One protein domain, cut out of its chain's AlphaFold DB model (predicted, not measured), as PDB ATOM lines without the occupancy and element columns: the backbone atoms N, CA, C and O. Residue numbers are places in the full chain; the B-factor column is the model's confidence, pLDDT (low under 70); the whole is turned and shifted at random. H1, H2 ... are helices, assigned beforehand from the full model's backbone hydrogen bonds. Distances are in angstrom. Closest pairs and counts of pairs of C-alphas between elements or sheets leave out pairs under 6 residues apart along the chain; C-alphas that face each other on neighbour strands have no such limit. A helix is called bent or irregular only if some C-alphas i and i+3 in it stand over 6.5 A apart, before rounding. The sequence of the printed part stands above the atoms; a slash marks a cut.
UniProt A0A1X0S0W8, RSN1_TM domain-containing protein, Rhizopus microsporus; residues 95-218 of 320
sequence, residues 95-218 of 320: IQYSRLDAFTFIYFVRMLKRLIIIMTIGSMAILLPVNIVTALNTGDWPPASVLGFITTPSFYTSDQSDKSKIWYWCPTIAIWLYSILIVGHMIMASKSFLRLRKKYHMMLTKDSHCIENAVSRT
ATOM      1  N   ILE A  95     314.350 372.132 283.636       81.44
ATOM      2  CA  ILE A  95     313.746 371.521 284.823       81.44
ATOM      3  C   ILE A  95     313.655 372.473 286.026       81.44
ATOM      4  O   ILE A  95     312.824 372.257 286.901       81.44
ATOM      5  N   GLN A  96     314.484 373.522 286.066       78.06
ATOM      6  CA  GLN A  96     314.489 374.515 287.147       78.06
ATOM      7  C   GLN A  96     313.372 375.552 286.968       78.06
ATOM      8  O   GLN A  96     312.712 375.942 287.926       78.06
ATOM      9  N   TYR A  97     313.128 375.986 285.727       76.31
ATOM     10  CA  TYR A  97     312.129 377.022 285.422       76.31
ATOM     11  C   TYR A  97     310.735 376.463 285.093       76.31
ATOM     12  O   TYR A  97     309.727 377.188 285.104       76.31
ATOM     13  N   SER A  98     310.658 375.177 284.747       80.19
ATOM     14  CA  SER A  98     309.423 374.494 284.381       80.19
ATOM     15  C   SER A  98     309.013 373.487 285.443       80.19
ATOM     16  O   SER A  98     309.837 372.784 286.012       80.19
ATOM     17  N   ARG A  99     307.700 373.342 285.640       82.62
ATOM     18  CA  ARG A  99     307.165 372.207 286.398       82.62
ATOM     19  C   ARG A  99     307.488 370.902 285.665       82.62
ATOM     20  O   ARG A  99     307.573 370.893 284.431       82.62
ATOM     21  N   LEU A 100     307.585 369.810 286.427       83.94
ATOM     22  CA  LEU A 100     307.867 368.462 285.919       83.94
ATOM     23  C   LEU A 100     306.935 368.053 284.764       83.94
ATOM     24  O   LEU A 100     307.387 367.445 283.800       83.94
ATOM     25  N   ASP A 101     305.651 368.400 284.836       87.19
ATOM     26  CA  ASP A 101     304.658 368.045 283.815       87.19
ATOM     27  C   ASP A 101     304.956 368.702 282.453       87.19
ATOM     28  O   ASP A 101     305.197 368.024 281.453       87.19
ATOM     29  N   ALA A 102     305.101 370.029 282.436       88.38
ATOM     30  CA  ALA A 102     305.477 370.768 281.231       88.38
ATOM     31  C   ALA A 102     306.865 370.358 280.696       88.38
ATOM     32  O   ALA A 102     307.070 370.286 279.484       88.38
ATOM     33  N   PHE A 103     307.807 370.023 281.585       89.25
ATOM     34  CA  PHE A 103     309.094 369.447 281.191       89.25
ATOM     35  C   PHE A 103     308.922 368.091 280.488       89.25
ATOM     36  O   PHE A 103     309.530 367.858 279.444       89.25
ATOM     37  N   THR A 104     308.062 367.220 281.023       90.44
ATOM     38  CA  THR A 104     307.773 365.890 280.462       90.44
ATOM     39  C   THR A 104     307.202 366.004 279.053       90.44
ATOM     40  O   THR A 104     307.654 365.294 278.155       90.44
ATOM     41  N   PHE A 105     306.282 366.948 278.831       91.31
ATOM     42  CA  PHE A 105     305.734 367.220 277.504       91.31
ATOM     43  C   PHE A 105     306.823 367.640 276.502       91.31
ATOM     44  O   PHE A 105     306.959 367.034 275.439       91.31
ATOM     45  N   ILE A 106     307.656 368.627 276.850       90.44
ATOM     46  CA  ILE A 106     308.736 369.101 275.967       90.44
ATOM     47  C   ILE A 106     309.742 367.979 275.679       90.44
ATOM     48  O   ILE A 106     310.172 367.800 274.536       90.44
ATOM     49  N   TYR A 107     310.106 367.207 276.702       90.19
ATOM     50  CA  TYR A 107     311.007 366.070 276.565       90.19
ATOM     51  C   TYR A 107     310.438 365.007 275.610       90.19
ATOM     52  O   TYR A 107     311.157 364.521 274.732       90.19
ATOM     53  N   PHE A 108     309.143 364.698 275.721       91.00
ATOM     54  CA  PHE A 108     308.452 363.769 274.828       91.00
ATOM     55  C   PHE A 108     308.456 364.260 273.375       91.00
ATOM     56  O   PHE A 108     308.848 363.510 272.481       91.00
ATOM     57  N   VAL A 109     308.153 365.537 273.125       92.31
ATOM     58  CA  VAL A 109     308.215 366.110 271.767       92.31
ATOM     59  C   VAL A 109     309.644 366.069 271.205       92.31
ATOM     60  O   VAL A 109     309.850 365.707 270.046       92.31
ATOM     61  N   ARG A 110     310.668 366.377 272.016       90.44
ATOM     62  CA  ARG A 110     312.086 366.279 271.604       90.44
ATOM     63  C   ARG A 110     312.497 364.844 271.272       90.44
ATOM     64  O   ARG A 110     313.295 364.631 270.358       90.44
ATOM     65  N   MET A 111     311.988 363.866 272.017       91.62
ATOM     66  CA  MET A 111     312.187 362.447 271.737       91.62
ATOM     67  C   MET A 111     311.533 362.051 270.408       91.62
ATOM     68  O   MET A 111     312.227 361.502 269.555       91.62
ATOM     69  N   LEU A 112     310.252 362.382 270.214       93.19
ATOM     70  CA  LEU A 112     309.520 362.097 268.977       93.19
ATOM     71  C   LEU A 112     310.210 362.709 267.759       93.19
ATOM     72  O   LEU A 112     310.424 362.020 266.770       93.19
ATOM     73  N   LYS A 113     310.646 363.970 267.853       93.69
ATOM     74  CA  LYS A 113     311.384 364.643 266.776       93.69
ATOM     75  C   LYS A 113     312.640 363.869 266.374       93.69
ATOM     76  O   LYS A 113     312.880 363.671 265.189       93.69
ATOM     77  N   ARG A 114     313.456 363.438 267.345       92.38
ATOM     78  CA  ARG A 114     314.675 362.657 267.065       92.38
ATOM     79  C   ARG A 114     314.345 361.327 266.397       92.38
ATOM     80  O   ARG A 114     315.022 360.963 265.446       92.38
ATOM     81  N   LEU A 115     313.302 360.647 266.872       93.81
ATOM     82  CA  LEU A 115     312.841 359.389 266.293       93.81
ATOM     83  C   LEU A 115     312.398 359.586 264.842       93.81
ATOM     84  O   LEU A 115     312.903 358.893 263.970       93.81
ATOM     85  N   ILE A 116     311.537 360.569 264.570       94.06
ATOM     86  CA  ILE A 116     311.060 360.862 263.212       94.06
ATOM     87  C   ILE A 116     312.235 361.186 262.287       94.06
ATOM     88  O   ILE A 116     312.306 360.613 261.215       94.06
ATOM     89  N   ILE A 117     313.198 362.017 262.705       94.94
ATOM     90  CA  ILE A 117     314.372 362.346 261.876       94.94
ATOM     91  C   ILE A 117     315.172 361.090 261.510       94.94
ATOM     92  O   ILE A 117     315.514 360.905 260.345       94.94
ATOM     93  N   ILE A 118     315.455 360.221 262.485       93.00
ATOM     94  CA  ILE A 118     316.195 358.972 262.246       93.00
ATOM     95  C   ILE A 118     315.415 358.069 261.282       93.00
ATOM     96  O   ILE A 118     316.003 357.532 260.345       93.00
ATOM     97  N   MET A 119     314.096 357.959 261.460       91.88
ATOM     98  CA  MET A 119     313.234 357.176 260.571       91.88
ATOM     99  C   MET A 119     313.149 357.751 259.166       91.88
ATOM    100  O   MET A 119     313.228 357.006 258.200       91.88
ATOM    101  N   THR A 120     313.003 359.064 259.027       92.56
ATOM    102  CA  THR A 120     312.924 359.721 257.724       92.56
ATOM    103  C   THR A 120     314.232 359.556 256.962       92.56
ATOM    104  O   THR A 120     314.199 359.187 255.793       92.56
ATOM    105  N   ILE A 121     315.381 359.760 257.618       93.06
ATOM    106  CA  ILE A 121     316.695 359.550 256.996       93.06
ATOM    107  C   ILE A 121     316.873 358.078 256.614       93.06
ATOM    108  O   ILE A 121     317.281 357.796 255.492       93.06
ATOM    109  N   GLY A 122     316.517 357.144 257.502       89.69
ATOM    110  CA  GLY A 122     316.551 355.711 257.205       89.69
ATOM    111  C   GLY A 122     315.673 355.341 256.008       89.69
ATOM    112  O   GLY A 122     316.112 354.620 255.116       89.69
ATOM    113  N   SER A 123     314.458 355.889 255.934       87.38
ATOM    114  CA  SER A 123     313.510 355.583 254.859       87.38
ATOM    115  C   SER A 123     313.962 356.171 253.533       87.38
ATOM    116  O   SER A 123     313.857 355.507 252.508       87.38
ATOM    117  N   MET A 124     314.536 357.373 253.560       88.44
ATOM    118  CA  MET A 124     315.112 358.004 252.378       88.44
ATOM    119  C   MET A 124     316.353 357.253 251.877       88.44
ATOM    120  O   MET A 124     316.546 357.122 250.674       88.44
ATOM    121  N   ALA A 125     317.188 356.747 252.789       87.75
ATOM    122  CA  ALA A 125     318.441 356.081 252.448       87.75
ATOM    123  C   ALA A 125     318.273 354.606 252.045       87.75
ATOM    124  O   ALA A 125     319.066 354.109 251.253       87.75
ATOM    125  N   ILE A 126     317.281 353.899 252.595       83.75
ATOM    126  CA  ILE A 126     317.109 352.449 252.402       83.75
ATOM    127  C   ILE A 126     315.844 352.155 251.598       83.75
ATOM    128  O   ILE A 126     315.902 351.486 250.570       83.75
ATOM    129  N   LEU A 127     314.692 352.656 252.046       80.94
ATOM    130  CA  LEU A 127     313.393 352.280 251.482       80.94
ATOM    131  C   LEU A 127     313.167 352.894 250.096       80.94
ATOM    132  O   LEU A 127     312.653 352.222 249.204       80.94
ATOM    133  N   LEU A 128     313.600 354.144 249.910       82.88
ATOM    134  CA  LEU A 128     313.503 354.845 248.635       82.88
ATOM    135  C   LEU A 128     314.274 354.123 247.515       82.88
ATOM    136  O   LEU A 128     313.626 353.711 246.557       82.88
ATOM    137  N   PRO A 129     315.603 353.885 247.604       82.88
ATOM    138  CA  PRO A 129     316.332 353.221 246.523       82.88
ATOM    139  C   PRO A 129     315.860 351.786 246.276       82.88
ATOM    140  O   PRO A 129     315.823 351.354 245.128       82.88
ATOM    141  N   VAL A 130     315.440 351.058 247.315       79.50
ATOM    142  CA  VAL A 130     314.833 349.727 247.155       79.50
ATOM    143  C   VAL A 130     313.569 349.799 246.300       79.50
ATOM    144  O   VAL A 130     313.388 348.961 245.415       79.50
ATOM    145  N   ASN A 131     312.708 350.796 246.530       77.44
ATOM    146  CA  ASN A 131     311.497 350.963 245.732       77.44
ATOM    147  C   ASN A 131     311.837 351.261 244.260       77.44
ATOM    148  O   ASN A 131     311.249 350.664 243.361       77.44
ATOM    149  N   ILE A 132     312.859 352.089 244.009       77.00
ATOM    150  CA  ILE A 132     313.350 352.403 242.652       77.00
ATOM    151  C   ILE A 132     313.835 351.152 241.930       77.00
ATOM    152  O   ILE A 132     313.413 350.872 240.811       77.00
ATOM    153  N   VAL A 133     314.722 350.392 242.572       77.12
ATOM    154  CA  VAL A 133     315.308 349.181 241.986       77.12
ATOM    155  C   VAL A 133     314.223 348.140 241.713       77.12
ATOM    156  O   VAL A 133     314.256 347.469 240.684       77.12
ATOM    157  N   THR A 134     313.228 348.028 242.594       70.50
ATOM    158  CA  THR A 134     312.101 347.108 242.391       70.50
ATOM    159  C   THR A 134     311.244 347.533 241.197       70.50
ATOM    160  O   THR A 134     310.893 346.688 240.369       70.50
ATOM    161  N   ALA A 135     310.961 348.834 241.069       68.19
ATOM    162  CA  ALA A 135     310.188 349.390 239.962       68.19
ATOM    163  C   ALA A 135     310.887 349.181 238.606       68.19
ATOM    164  O   ALA A 135     310.244 348.731 237.663       68.19
ATOM    165  N   LEU A 136     312.206 349.401 238.533       69.06
ATOM    166  CA  LEU A 136     313.008 349.188 237.319       69.06
ATOM    167  C   LEU A 136     313.008 347.729 236.826       69.06
ATOM    168  O   LEU A 136     313.084 347.489 235.626       69.06
ATOM    169  N   ASN A 137     312.954 346.751 237.736       65.25
ATOM    170  CA  ASN A 137     313.053 345.326 237.386       65.25
ATOM    171  C   ASN A 137     311.694 344.651 237.103       65.25
ATOM    172  O   ASN A 137     311.644 343.603 236.444       65.25
ATOM    173  N   THR A 138     310.604 345.227 237.624       61.34
ATOM    174  CA  THR A 138     309.283 344.573 237.677       61.34
ATOM    175  C   THR A 138     308.222 345.257 236.809       61.34
ATOM    176  O   THR A 138     307.279 344.577 236.414       61.34
ATOM    177  N   GLY A 139     308.353 346.548 236.472       60.19
ATOM    178  CA  GLY A 139     307.307 347.306 235.765       60.19
ATOM    179  C   GLY A 139     307.799 348.180 234.606       60.19
ATOM    180  O   GLY A 139     308.991 348.237 234.309       60.19
ATOM    181  N   ASP A 140     306.851 348.871 233.960       58.09
ATOM    182  CA  ASP A 140     307.123 349.888 232.936       58.09
ATOM    183  C   ASP A 140     307.874 351.075 233.564       58.09
ATOM    184  O   ASP A 140     307.390 351.705 234.510       58.09
ATOM    185  N   TRP A 141     309.049 351.403 233.023       56.00
ATOM    186  CA  TRP A 141     309.797 352.611 233.374       56.00
ATOM    187  C   TRP A 141     309.628 353.676 232.281       56.00
ATOM    188  O   TRP A 141     309.832 353.353 231.108       56.00
ATOM    189  N   PRO A 142     309.343 354.950 232.618       59.44
ATOM    190  CA  PRO A 142     309.157 355.528 233.955       59.44
ATOM    191  C   PRO A 142     307.760 355.260 234.560       59.44
ATOM    192  O   PRO A 142     306.790 355.105 233.818       59.44
ATOM    193  N   PRO A 143     307.630 355.242 235.904       59.44
ATOM    194  CA  PRO A 143     306.345 355.062 236.568       59.44
ATOM    195  C   PRO A 143     305.378 356.220 236.286       59.44
ATOM    196  O   PRO A 143     305.763 357.383 236.194       59.44
ATOM    197  N   ALA A 144     304.101 355.854 236.220       59.53
ATOM    198  CA  ALA A 144     302.917 356.687 236.025       59.53
ATOM    199  C   ALA A 144     302.851 357.974 236.873       59.53
ATOM    200  O   ALA A 144     302.403 359.012 236.389       59.53
ATOM    201  N   SER A 145     303.274 357.908 238.137       64.88
ATOM    202  CA  SER A 145     303.131 359.001 239.098       64.88
ATOM    203  C   SER A 145     304.265 359.006 240.127       64.88
ATOM    204  O   SER A 145     304.793 357.962 240.523       64.88
ATOM    205  N   VAL A 146     304.630 360.201 240.606       64.62
ATOM    206  CA  VAL A 146     305.616 360.389 241.690       64.62
ATOM    207  C   VAL A 146     305.129 359.748 242.997       64.62
ATOM    208  O   VAL A 146     305.928 359.316 243.825       64.62
ATOM    209  N   LEU A 147     303.811 359.623 243.170       64.50
ATOM    210  CA  LEU A 147     303.211 358.951 244.318       64.50
ATOM    211  C   LEU A 147     303.512 357.437 244.306       64.50
ATOM    212  O   LEU A 147     303.864 356.861 245.336       64.50
ATOM    213  N   GLY A 148     303.510 356.795 243.134       61.94
ATOM    214  CA  GLY A 148     303.917 355.389 242.991       61.94
ATOM    215  C   GLY A 148     305.365 355.116 243.429       61.94
ATOM    216  O   GLY A 148     305.690 354.034 243.916       61.94
ATOM    217  N   PHE A 149     306.238 356.123 243.351       62.44
ATOM    218  CA  PHE A 149     307.635 356.034 243.787       62.44
ATOM    219  C   PHE A 149     307.818 356.091 245.313       62.44
ATOM    220  O   PHE A 149     308.831 355.614 245.825       62.44
ATOM    221  N   ILE A 150     306.861 356.646 246.061       67.50
ATOM    222  CA  ILE A 150     306.984 356.819 247.520       67.50
ATOM    223  C   ILE A 150     306.123 355.848 248.336       67.50
ATOM    224  O   ILE A 150     306.415 355.643 249.512       67.50
ATOM    225  N   THR A 151     305.088 355.242 247.740       62.12
ATOM    226  CA  THR A 151     304.022 354.549 248.492       62.12
ATOM    227  C   THR A 151     303.915 353.038 248.267       62.12
ATOM    228  O   THR A 151     302.876 352.486 248.615       62.12
ATOM    229  N   THR A 152     304.998 352.354 247.845       63.31
ATOM    230  CA  THR A 152     305.139 350.878 247.614       63.31
ATOM    231  C   THR A 152     305.089 350.508 246.114       63.31
ATOM    232  O   THR A 152     304.426 351.215 245.356       63.31
ATOM    233  N   PRO A 153     305.812 349.459 245.647       53.53
ATOM    234  CA  PRO A 153     306.100 349.247 244.234       53.53
ATOM    235  C   PRO A 153     304.835 348.967 243.442       53.53
ATOM    236  O   PRO A 153     303.925 348.278 243.901       53.53
ATOM    237  N   SER A 154     304.832 349.462 242.215       50.84
ATOM    238  CA  SER A 154     303.942 349.122 241.112       50.84
ATOM    239  C   SER A 154     303.939 347.610 240.808       50.84
ATOM    240  O   SER A 154     304.424 347.173 239.772       50.84
ATOM    241  N   PHE A 155     303.413 346.792 241.720       51.91
ATOM    242  CA  PHE A 155     303.296 345.335 241.594       51.91
ATOM    243  C   PHE A 155     302.015 344.897 240.866       51.91
ATOM    244  O   PHE A 155     301.771 343.705 240.708       51.91
ATOM    245  N   TYR A 156     301.176 345.841 240.435       49.09
ATOM    246  CA  TYR A 156     299.853 345.547 239.879       49.09
ATOM    247  C   TYR A 156     299.835 345.276 238.368       49.09
ATOM    248  O   TYR A 156     298.766 345.024 237.817       49.09
ATOM    249  N   THR A 157     300.974 345.269 237.671       49.59
ATOM    250  CA  THR A 157     301.004 344.892 236.248       49.59
ATOM    251  C   THR A 157     301.106 343.377 236.093       49.59
ATOM    252  O   THR A 157     302.184 342.821 235.926       49.59
ATOM    253  N   SER A 158     299.949 342.741 236.265       48.66
ATOM    254  CA  SER A 158     299.325 341.639 235.511       48.66
ATOM    255  C   SER A 158     300.114 340.687 234.590       48.66
ATOM    256  O   SER A 158     299.461 340.058 233.760       48.66
ATOM    257  N   ASP A 159     301.431 340.508 234.691       49.72
ATOM    258  CA  ASP A 159     302.096 339.407 233.984       49.72
ATOM    259  C   ASP A 159     302.956 338.570 234.929       49.72
ATOM    260  O   ASP A 159     304.073 338.897 235.336       49.72
ATOM    261  N   GLN A 160     302.323 337.489 235.362       53.66
ATOM    262  CA  GLN A 160     302.839 336.494 236.274       53.66
ATOM    263  C   GLN A 160     303.788 335.567 235.508       53.66
ATOM    264  O   GLN A 160     303.420 334.455 235.150       53.66
ATOM    265  N   SER A 161     305.025 336.005 235.279       45.94
ATOM    266  CA  SER A 161     306.099 335.116 234.824       45.94
ATOM    267  C   SER A 161     307.309 335.236 235.754       45.94
ATOM    268  O   SER A 161     308.115 336.156 235.627       45.94
ATOM    269  N   ASP A 162     307.391 334.341 236.740       52.41
ATOM    270  CA  ASP A 162     308.601 333.902 237.462       52.41
ATOM    271  C   ASP A 162     309.586 334.941 238.043       52.41
ATOM    272  O   ASP A 162     310.696 334.597 238.457       52.41
ATOM    273  N   LYS A 163     309.202 336.211 238.183       55.88
ATOM    274  CA  LYS A 163     310.062 337.231 238.800       55.88
ATOM    275  C   LYS A 163     309.944 337.221 240.332       55.88
ATOM    276  O   LYS A 163     309.055 337.812 240.934       55.88
ATOM    277  N   SER A 164     310.866 336.471 240.944       57.97
ATOM    278  CA  SER A 164     311.339 336.477 242.342       57.97
ATOM    279  C   SER A 164     310.428 337.113 243.415       57.97
ATOM    280  O   SER A 164     310.511 338.310 243.695       57.97
ATOM    281  N   LYS A 165     309.708 336.271 244.174       64.75
ATOM    282  CA  LYS A 165     308.971 336.605 245.423       64.75
ATOM    283  C   LYS A 165     309.819 337.275 246.529       64.75
ATOM    284  O   LYS A 165     309.302 337.624 247.587       64.75
ATOM    285  N   ILE A 166     311.123 337.432 246.312       69.75
ATOM    286  CA  ILE A 166     312.109 337.952 247.263       69.75
ATOM    287  C   ILE A 166     311.886 339.449 247.542       69.75
ATOM    288  O   ILE A 166     312.085 339.890 248.672       69.75
ATOM    289  N   TRP A 167     311.382 340.222 246.571       69.62
ATOM    290  CA  TRP A 167     311.173 341.669 246.726       69.62
ATOM    291  C   TRP A 167     310.127 342.034 247.798       69.62
ATOM    292  O   TRP A 167     310.268 343.063 248.455       69.62
ATOM    293  N   TYR A 168     309.149 341.160 248.074       72.44
ATOM    294  CA  TYR A 168     308.147 341.355 249.140       72.44
ATOM    295  C   TYR A 168     308.737 341.302 250.555       72.44
ATOM    296  O   TYR A 168     308.200 341.892 251.498       72.44
ATOM    297  N   TRP A 169     309.862 340.608 250.721       80.25
ATOM    298  CA  TRP A 169     310.517 340.498 252.018       80.25
ATOM    299  C   TRP A 169     311.235 341.786 252.412       80.25
ATOM    300  O   TRP A 169     311.392 342.034 253.603       80.25
ATOM    301  N   CYS A 170     311.615 342.647 251.462       78.06
ATOM    302  CA  CYS A 170     312.385 343.848 251.780       78.06
ATOM    303  C   CYS A 170     311.589 344.882 252.612       78.06
ATOM    304  O   CYS A 170     312.061 345.238 253.697       78.06
ATOM    305  N   PRO A 171     310.360 345.295 252.228       78.94
ATOM    306  CA  PRO A 171     309.535 346.165 253.072       78.94
ATOM    307  C   PRO A 171     309.164 345.510 254.405       78.94
ATOM    308  O   PRO A 171     309.124 346.173 255.440       78.94
ATOM    309  N   THR A 172     308.944 344.192 254.392       83.19
ATOM    310  CA  THR A 172     308.625 343.414 255.594       83.19
ATOM    311  C   THR A 172     309.779 343.474 256.595       83.19
ATOM    312  O   THR A 172     309.582 343.859 257.743       83.19
ATOM    313  N   ILE A 173     311.007 343.175 256.169       87.50
ATOM    314  CA  ILE A 173     312.202 343.254 257.021       87.50
ATOM    315  C   ILE A 173     312.414 344.687 257.523       87.50
ATOM    316  O   ILE A 173     312.715 344.883 258.702       87.50
ATOM    317  N   ALA A 174     312.198 345.691 256.668       84.88
ATOM    318  CA  ALA A 174     312.302 347.091 257.062       84.88
ATOM    319  C   ALA A 174     311.295 347.470 258.162       84.88
ATOM    320  O   ALA A 174     311.666 348.170 259.103       84.88
ATOM    321  N   ILE A 175     310.052 346.975 258.109       88.56
ATOM    322  CA  ILE A 175     309.042 347.260 259.142       88.56
ATOM    323  C   ILE A 175     309.429 346.658 260.496       88.56
ATOM    324  O   ILE A 175     309.297 347.319 261.529       88.56
ATOM    325  N   TRP A 176     309.972 345.437 260.500       91.88
ATOM    326  CA  TRP A 176     310.465 344.784 261.714       91.88
ATOM    327  C   TRP A 176     311.676 345.520 262.289       91.88
ATOM    328  O   TRP A 176     311.726 345.777 263.493       91.88
ATOM    329  N   LEU A 177     312.613 345.932 261.431       91.88
ATOM    330  CA  LEU A 177     313.768 346.738 261.823       91.88
ATOM    331  C   LEU A 177     313.332 348.070 262.439       91.88
ATOM    332  O   LEU A 177     313.819 348.446 263.508       91.88
ATOM    333  N   TYR A 178     312.375 348.763 261.819       91.81
ATOM    334  CA  TYR A 178     311.839 350.005 262.364       91.81
ATOM    335  C   TYR A 178     311.098 349.799 263.675       91.81
ATOM    336  O   TYR A 178     311.293 350.589 264.595       91.81
ATOM    337  N   SER A 179     310.318 348.728 263.814       94.12
ATOM    338  CA  SER A 179     309.663 348.386 265.079       94.12
ATOM    339  C   SER A 179     310.684 348.232 266.214       94.12
ATOM    340  O   SER A 179     310.555 348.866 267.264       94.12
ATOM    341  N   ILE A 180     311.773 347.491 265.971       94.88
ATOM    342  CA  ILE A 180     312.868 347.321 266.939       94.88
ATOM    343  C   ILE A 180     313.529 348.667 267.265       94.88
ATOM    344  O   ILE A 180     313.779 348.963 268.436       94.88
ATOM    345  N   LEU A 181     313.771 349.512 266.259       93.94
ATOM    346  CA  LEU A 181     314.368 350.835 266.446       93.94
ATOM    347  C   LEU A 181     313.467 351.750 267.292       93.94
ATOM    348  O   LEU A 181     313.966 352.417 268.201       93.94
ATOM    349  N   ILE A 182     312.148 351.751 267.050       94.88
ATOM    350  CA  ILE A 182     311.164 352.516 267.837       94.88
ATOM    351  C   ILE A 182     311.201 352.067 269.293       94.88
ATOM    352  O   ILE A 182     311.366 352.900 270.189       94.88
ATOM    353  N   VAL A 183     311.083 350.760 269.533       95.69
ATOM    354  CA  VAL A 183     311.076 350.192 270.886       95.69
ATOM    355  C   VAL A 183     312.393 350.501 271.603       95.69
ATOM    356  O   VAL A 183     312.380 350.969 272.744       95.69
ATOM    357  N   GLY A 184     313.532 350.339 270.925       94.88
ATOM    358  CA  GLY A 184     314.851 350.668 271.465       94.88
ATOM    359  C   GLY A 184     314.966 352.138 271.877       94.88
ATOM    360  O   GLY A 184     315.303 352.442 273.028       94.88
ATOM    361  N   HIS A 185     314.605 353.063 270.983       94.19
ATOM    362  CA  HIS A 185     314.610 354.496 271.282       94.19
ATOM    363  C   HIS A 185     313.649 354.860 272.419       94.19
ATOM    364  O   HIS A 185     314.011 355.660 273.287       94.19
ATOM    365  N   MET A 186     312.459 354.258 272.463       94.00
ATOM    366  CA  MET A 186     311.466 354.496 273.510       94.00
ATOM    367  C   MET A 186     311.964 354.028 274.883       94.00
ATOM    368  O   MET A 186     311.824 354.753 275.873       94.00
ATOM    369  N   ILE A 187     312.622 352.866 274.959       94.44
ATOM    370  CA  ILE A 187     313.217 352.360 276.203       94.44
ATOM    371  C   ILE A 187     314.359 353.275 276.661       94.44
ATOM    372  O   ILE A 187     314.416 353.657 277.835       94.44
ATOM    373  N   MET A 188     315.261 353.670 275.756       93.44
ATOM    374  CA  MET A 188     316.373 354.573 276.080       93.44
ATOM    375  C   MET A 188     315.879 355.935 276.577       93.44
ATOM    376  O   MET A 188     316.395 356.479 277.564       93.44
ATOM    377  N   ALA A 189     314.857 356.479 275.918       92.62
ATOM    378  CA  ALA A 189     314.238 357.736 276.300       92.62
ATOM    379  C   ALA A 189     313.522 357.637 277.650       92.62
ATOM    380  O   ALA A 189     313.682 358.543 278.470       92.62
ATOM    381  N   SER A 190     312.822 356.530 277.919       92.81
ATOM    382  CA  SER A 190     312.138 356.284 279.195       92.81
ATOM    383  C   SER A 190     313.128 356.145 280.352       92.81
ATOM    384  O   SER A 190     312.973 356.792 281.385       92.81
ATOM    385  N   LYS A 191     314.216 355.383 280.169       93.44
ATOM    386  CA  LYS A 191     315.296 355.279 281.169       93.44
ATOM    387  C   LYS A 191     315.927 356.642 281.457       93.44
ATOM    388  O   LYS A 191     316.216 356.973 282.606       93.44
ATOM    389  N   SER A 192     316.134 357.453 280.424       91.12
ATOM    390  CA  SER A 192     316.686 358.805 280.565       91.12
ATOM    391  C   SER A 192     315.718 359.755 281.275       91.12
ATOM    392  O   SER A 192     316.138 360.474 282.180       91.12
ATOM    393  N   PHE A 193     314.421 359.671 280.976       90.69
ATOM    394  CA  PHE A 193     313.374 360.403 281.687       90.69
ATOM    395  C   PHE A 193     313.319 360.033 283.175       90.69
ATOM    396  O   PHE A 193     313.286 360.914 284.030       90.69
ATOM    397  N   LEU A 194     313.396 358.741 283.509       91.25
ATOM    398  CA  LEU A 194     313.426 358.290 284.903       91.25
ATOM    399  C   LEU A 194     314.640 358.841 285.663       91.25
ATOM    400  O   LEU A 194     314.505 359.227 286.824       91.25
ATOM    401  N   ARG A 195     315.816 358.925 285.023       90.31
ATOM    402  CA  ARG A 195     317.008 359.556 285.622       90.31
ATOM    403  C   ARG A 195     316.779 361.041 285.900       90.31
ATOM    404  O   ARG A 195     317.098 361.501 286.992       90.31
ATOM    405  N   LEU A 196     316.197 361.769 284.949       88.12
ATOM    406  CA  LEU A 196     315.870 363.191 285.100       88.12
ATOM    407  C   LEU A 196     314.835 363.422 286.202       88.12
ATOM    408  O   LEU A 196     315.029 364.281 287.056       88.12
ATOM    409  N   ARG A 197     313.787 362.594 286.261       88.75
ATOM    410  CA  ARG A 197     312.787 362.642 287.333       88.75
ATOM    411  C   ARG A 197     313.418 362.393 288.704       88.75
ATOM    412  O   ARG A 197     313.102 363.107 289.645       88.75
ATOM    413  N   LYS A 198     314.322 361.416 288.836       87.94
ATOM    414  CA  LYS A 198     315.045 361.181 290.099       87.94
ATOM    415  C   LYS A 198     315.870 362.404 290.508       87.94
ATOM    416  O   LYS A 198     315.770 362.832 291.653       87.94
ATOM    417  N   LYS A 199     316.616 363.001 289.569       85.56
ATOM    418  CA  LYS A 199     317.376 364.241 289.806       85.56
ATOM    419  C   LYS A 199     316.477 365.400 290.240       85.56
ATOM    420  O   LYS A 199     316.834 366.108 291.172       85.56
ATOM    421  N   TYR A 200     315.309 365.556 289.614       83.75
ATOM    422  CA  TYR A 200     314.324 366.569 289.997       83.75
ATOM    423  C   TYR A 200     313.908 366.437 291.460       83.75
ATOM    424  O   TYR A 200     314.006 367.397 292.210       83.75
ATOM    425  N   HIS A 201     313.507 365.235 291.889       81.38
ATOM    426  CA  HIS A 201     313.091 364.989 293.277       81.38
ATOM    427  C   HIS A 201     314.228 365.224 294.277       81.38
ATOM    428  O   HIS A 201     314.007 365.793 295.345       81.38
ATOM    429  N   MET A 202     315.457 364.847 293.914       81.38
ATOM    430  CA  MET A 202     316.646 365.139 294.723       81.38
ATOM    431  C   MET A 202     316.895 366.649 294.849       81.38
ATOM    432  O   MET A 202     317.175 367.126 295.945       81.38
ATOM    433  N   MET A 203     316.751 367.408 293.757       74.56
ATOM    434  CA  MET A 203     316.908 368.867 293.765       74.56
ATOM    435  C   MET A 203     315.800 369.553 294.576       74.56
ATOM    436  O   MET A 203     316.092 370.422 295.394       74.56
ATOM    437  N   LEU A 204     314.553 369.097 294.436       71.12
ATOM    438  CA  LEU A 204     313.397 369.614 295.173       71.12
ATOM    439  C   LEU A 204     313.570 369.490 296.690       71.12
ATOM    440  O   LEU A 204     313.251 370.401 297.448       71.12
ATOM    441  N   THR A 205     314.132 368.361 297.126       66.44
ATOM    442  CA  THR A 205     314.395 368.094 298.545       66.44
ATOM    443  C   THR A 205     315.441 369.067 299.111       66.44
ATOM    444  O   THR A 205     315.382 369.426 300.286       66.44
ATOM    445  N   LYS A 206     316.379 369.538 298.278       66.50
ATOM    446  CA  LYS A 206     317.456 370.454 298.677       66.50
ATOM    447  C   LYS A 206     317.002 371.919 298.749       66.50
ATOM    448  O   LYS A 206     317.376 372.596 299.701       66.50
ATOM    449  N   ASP A 207     316.183 372.382 297.800       61.00
ATOM    450  CA  ASP A 207     315.773 373.799 297.689       61.00
ATOM    451  C   ASP A 207     314.510 374.174 298.494       61.00
ATOM    452  O   ASP A 207     314.195 375.353 298.621       61.00
ATOM    453  N   SER A 208     313.798 373.194 299.066       53.28
ATOM    454  CA  SER A 208     312.793 373.329 300.139       53.28
ATOM    455  C   SER A 208     312.029 374.670 300.222       53.28
ATOM    456  O   SER A 208     312.072 375.370 301.235       53.28
ATOM    457  N   HIS A 209     311.220 374.993 299.208       55.16
ATOM    458  CA  HIS A 209     310.089 375.901 299.411       55.16
ATOM    459  C   HIS A 209     309.047 375.215 300.318       55.16
ATOM    460  O   HIS A 209     308.687 374.053 300.122       55.16
ATOM    461  N   CYS A 210     308.532 375.942 301.315       51.75
ATOM    462  CA  CYS A 210     307.711 375.434 302.428       51.75
ATOM    463  C   CYS A 210     306.479 374.609 302.001       51.75
ATOM    464  O   CYS A 210     305.989 373.778 302.762       51.75
ATOM    465  N   ILE A 211     305.965 374.859 300.794       56.22
ATOM    466  CA  ILE A 211     304.704 374.306 300.289       56.22
ATOM    467  C   ILE A 211     304.878 372.866 299.777       56.22
ATOM    468  O   ILE A 211     304.040 372.018 300.064       56.22
ATOM    469  N   GLU A 212     305.965 372.540 299.075       58.31
ATOM    470  CA  GLU A 212     306.153 371.190 298.509       58.31
ATOM    471  C   GLU A 212     306.654 370.178 299.547       58.31
ATOM    472  O   GLU A 212     306.254 369.013 299.511       58.31
ATOM    473  N   ASN A 213     307.425 370.633 300.542       60.44
ATOM    474  CA  ASN A 213     307.727 369.835 301.737       60.44
ATOM    475  C   ASN A 213     306.467 369.498 302.540       60.44
ATOM    476  O   ASN A 213     306.410 368.444 303.170       60.44
ATOM    477  N   ALA A 214     305.457 370.373 302.529       62.12
ATOM    478  CA  ALA A 214     304.174 370.057 303.139       62.12
ATOM    479  C   ALA A 214     303.450 368.975 302.325       62.12
ATOM    480  O   ALA A 214     303.055 367.970 302.902       62.12
ATOM    481  N   VAL A 215     303.363 369.115 300.996       65.50
ATOM    482  CA  VAL A 215     302.666 368.146 300.127       65.50
ATOM    483  C   VAL A 215     303.271 366.740 300.202       65.50
ATOM    484  O   VAL A 215     302.531 365.764 300.293       65.50
ATOM    485  N   SER A 216     304.603 366.612 300.206       67.75
ATOM    486  CA  SER A 216     305.271 365.302 300.295       67.75
ATOM    487  C   SER A 216     305.104 364.613 301.656       67.75
ATOM    488  O   SER A 216     305.218 363.392 301.739       67.75
ATOM    489  N   ARG A 217     304.807 365.379 302.715       73.06
ATOM    490  CA  ARG A 217     304.569 364.888 304.084       73.06
ATOM    491  C   ARG A 217     303.088 364.761 304.436       73.06
ATOM    492  O   ARG A 217     302.757 364.209 305.483       73.06
ATOM    493  N   THR A 218     302.192 365.287 303.605       77.75
ATOM    494  CA  THR A 218     300.748 365.189 303.814       77.75
ATOM    495  C   THR A 218     300.194 363.948 303.140       77.75
ATOM    496  O   THR A 218     300.347 363.765 301.935       77.75
TER     497      THR A 218
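Overview. This is residues 95 to 218 of the 320 residues of the protein "RSN1_TM domain-containing protein" of Rhizopus microsporus (UniProt A0A1X0S0W8). Two long helices, H1 and H3, lie side by side and run opposite ways, making a long thin rod. At one end of the rod the short helix H2 packs on H1, and a long unnamed stretch, residues 151 to 164, leads over to H3; at the opposite end of the rod a tight link joins H3 to the small helix H4, and residues 206 to 211 stick out. The printed part has 124 residues with four named helices, in the order H1, H2, H3, H4, and no named strand; the class is all helix. The whole is extended, with a radius of gyration of the C-alphas of 24.3 A and spans of 78 by 24 by 22 A.

Along the chain. The printed part begins at Ile 95. H1 is residues 100 to 138, 53.9 A from first to last C-alpha, and C-alpha 100 is at (307.867, 368.462, 285.919). It has a kink of 30 degrees near residue 123; it is neither bent nor irregular, but only just: C-alphas 125 and 128 are 6.4 A apart. H2 is residues 146 to 150, 7.0 A long. H3, the longest helix with 43 residues, is residues 165 to 207 and 64.5 A long, with C-alpha 165 at (308.971, 336.605, 245.423). It too is neither bent nor irregular, but only just: C-alphas 168 and 171 are 6.4 A apart. H4 is residues 210 to 217, 11.1 A long, and C-alpha 217 is at (304.569, 364.888, 304.084).

Arrangement. H1 and H3 touch, and their closest C-alphas, those of Met 111 and Ala 189, are 6.9 A apart. They run opposite ways at a shallow tilt of 14 degrees. H1 touches H2 with residues 128 to 132 alone; the closest C-alphas are those of Asn 131 and Phe 149, 6.7 A apart. H2 and H3 are apart. H3 and H4 are close but not clearly touching, with the C-alphas of Thr 205 and Asn 213 the closest at 7.6 A, and run opposite ways at a steep tilt of 65 degrees. H4 is apart from H1 and from H2. In H4 every O i to N i+4 pair is within hydrogen-bond range; in H1 it is 33 of 35, in H3 35 of 39, and in H2 0 of 1, with 2 of 2 O i to N i+3 pairs within range.

Size, cuts and confidence. The two C-alphas farthest apart are those of Ser 161 and Cys 210, 78.7 A. The printed part has no cut. The link from H2 to H3, 14 residues, is long; H1 to H2 is short and H3 to H4 tight. The mean pLDDT of the printed part is 77.1, and residues 135 to 167 and 205 to 216 hold the 45 residues under 70.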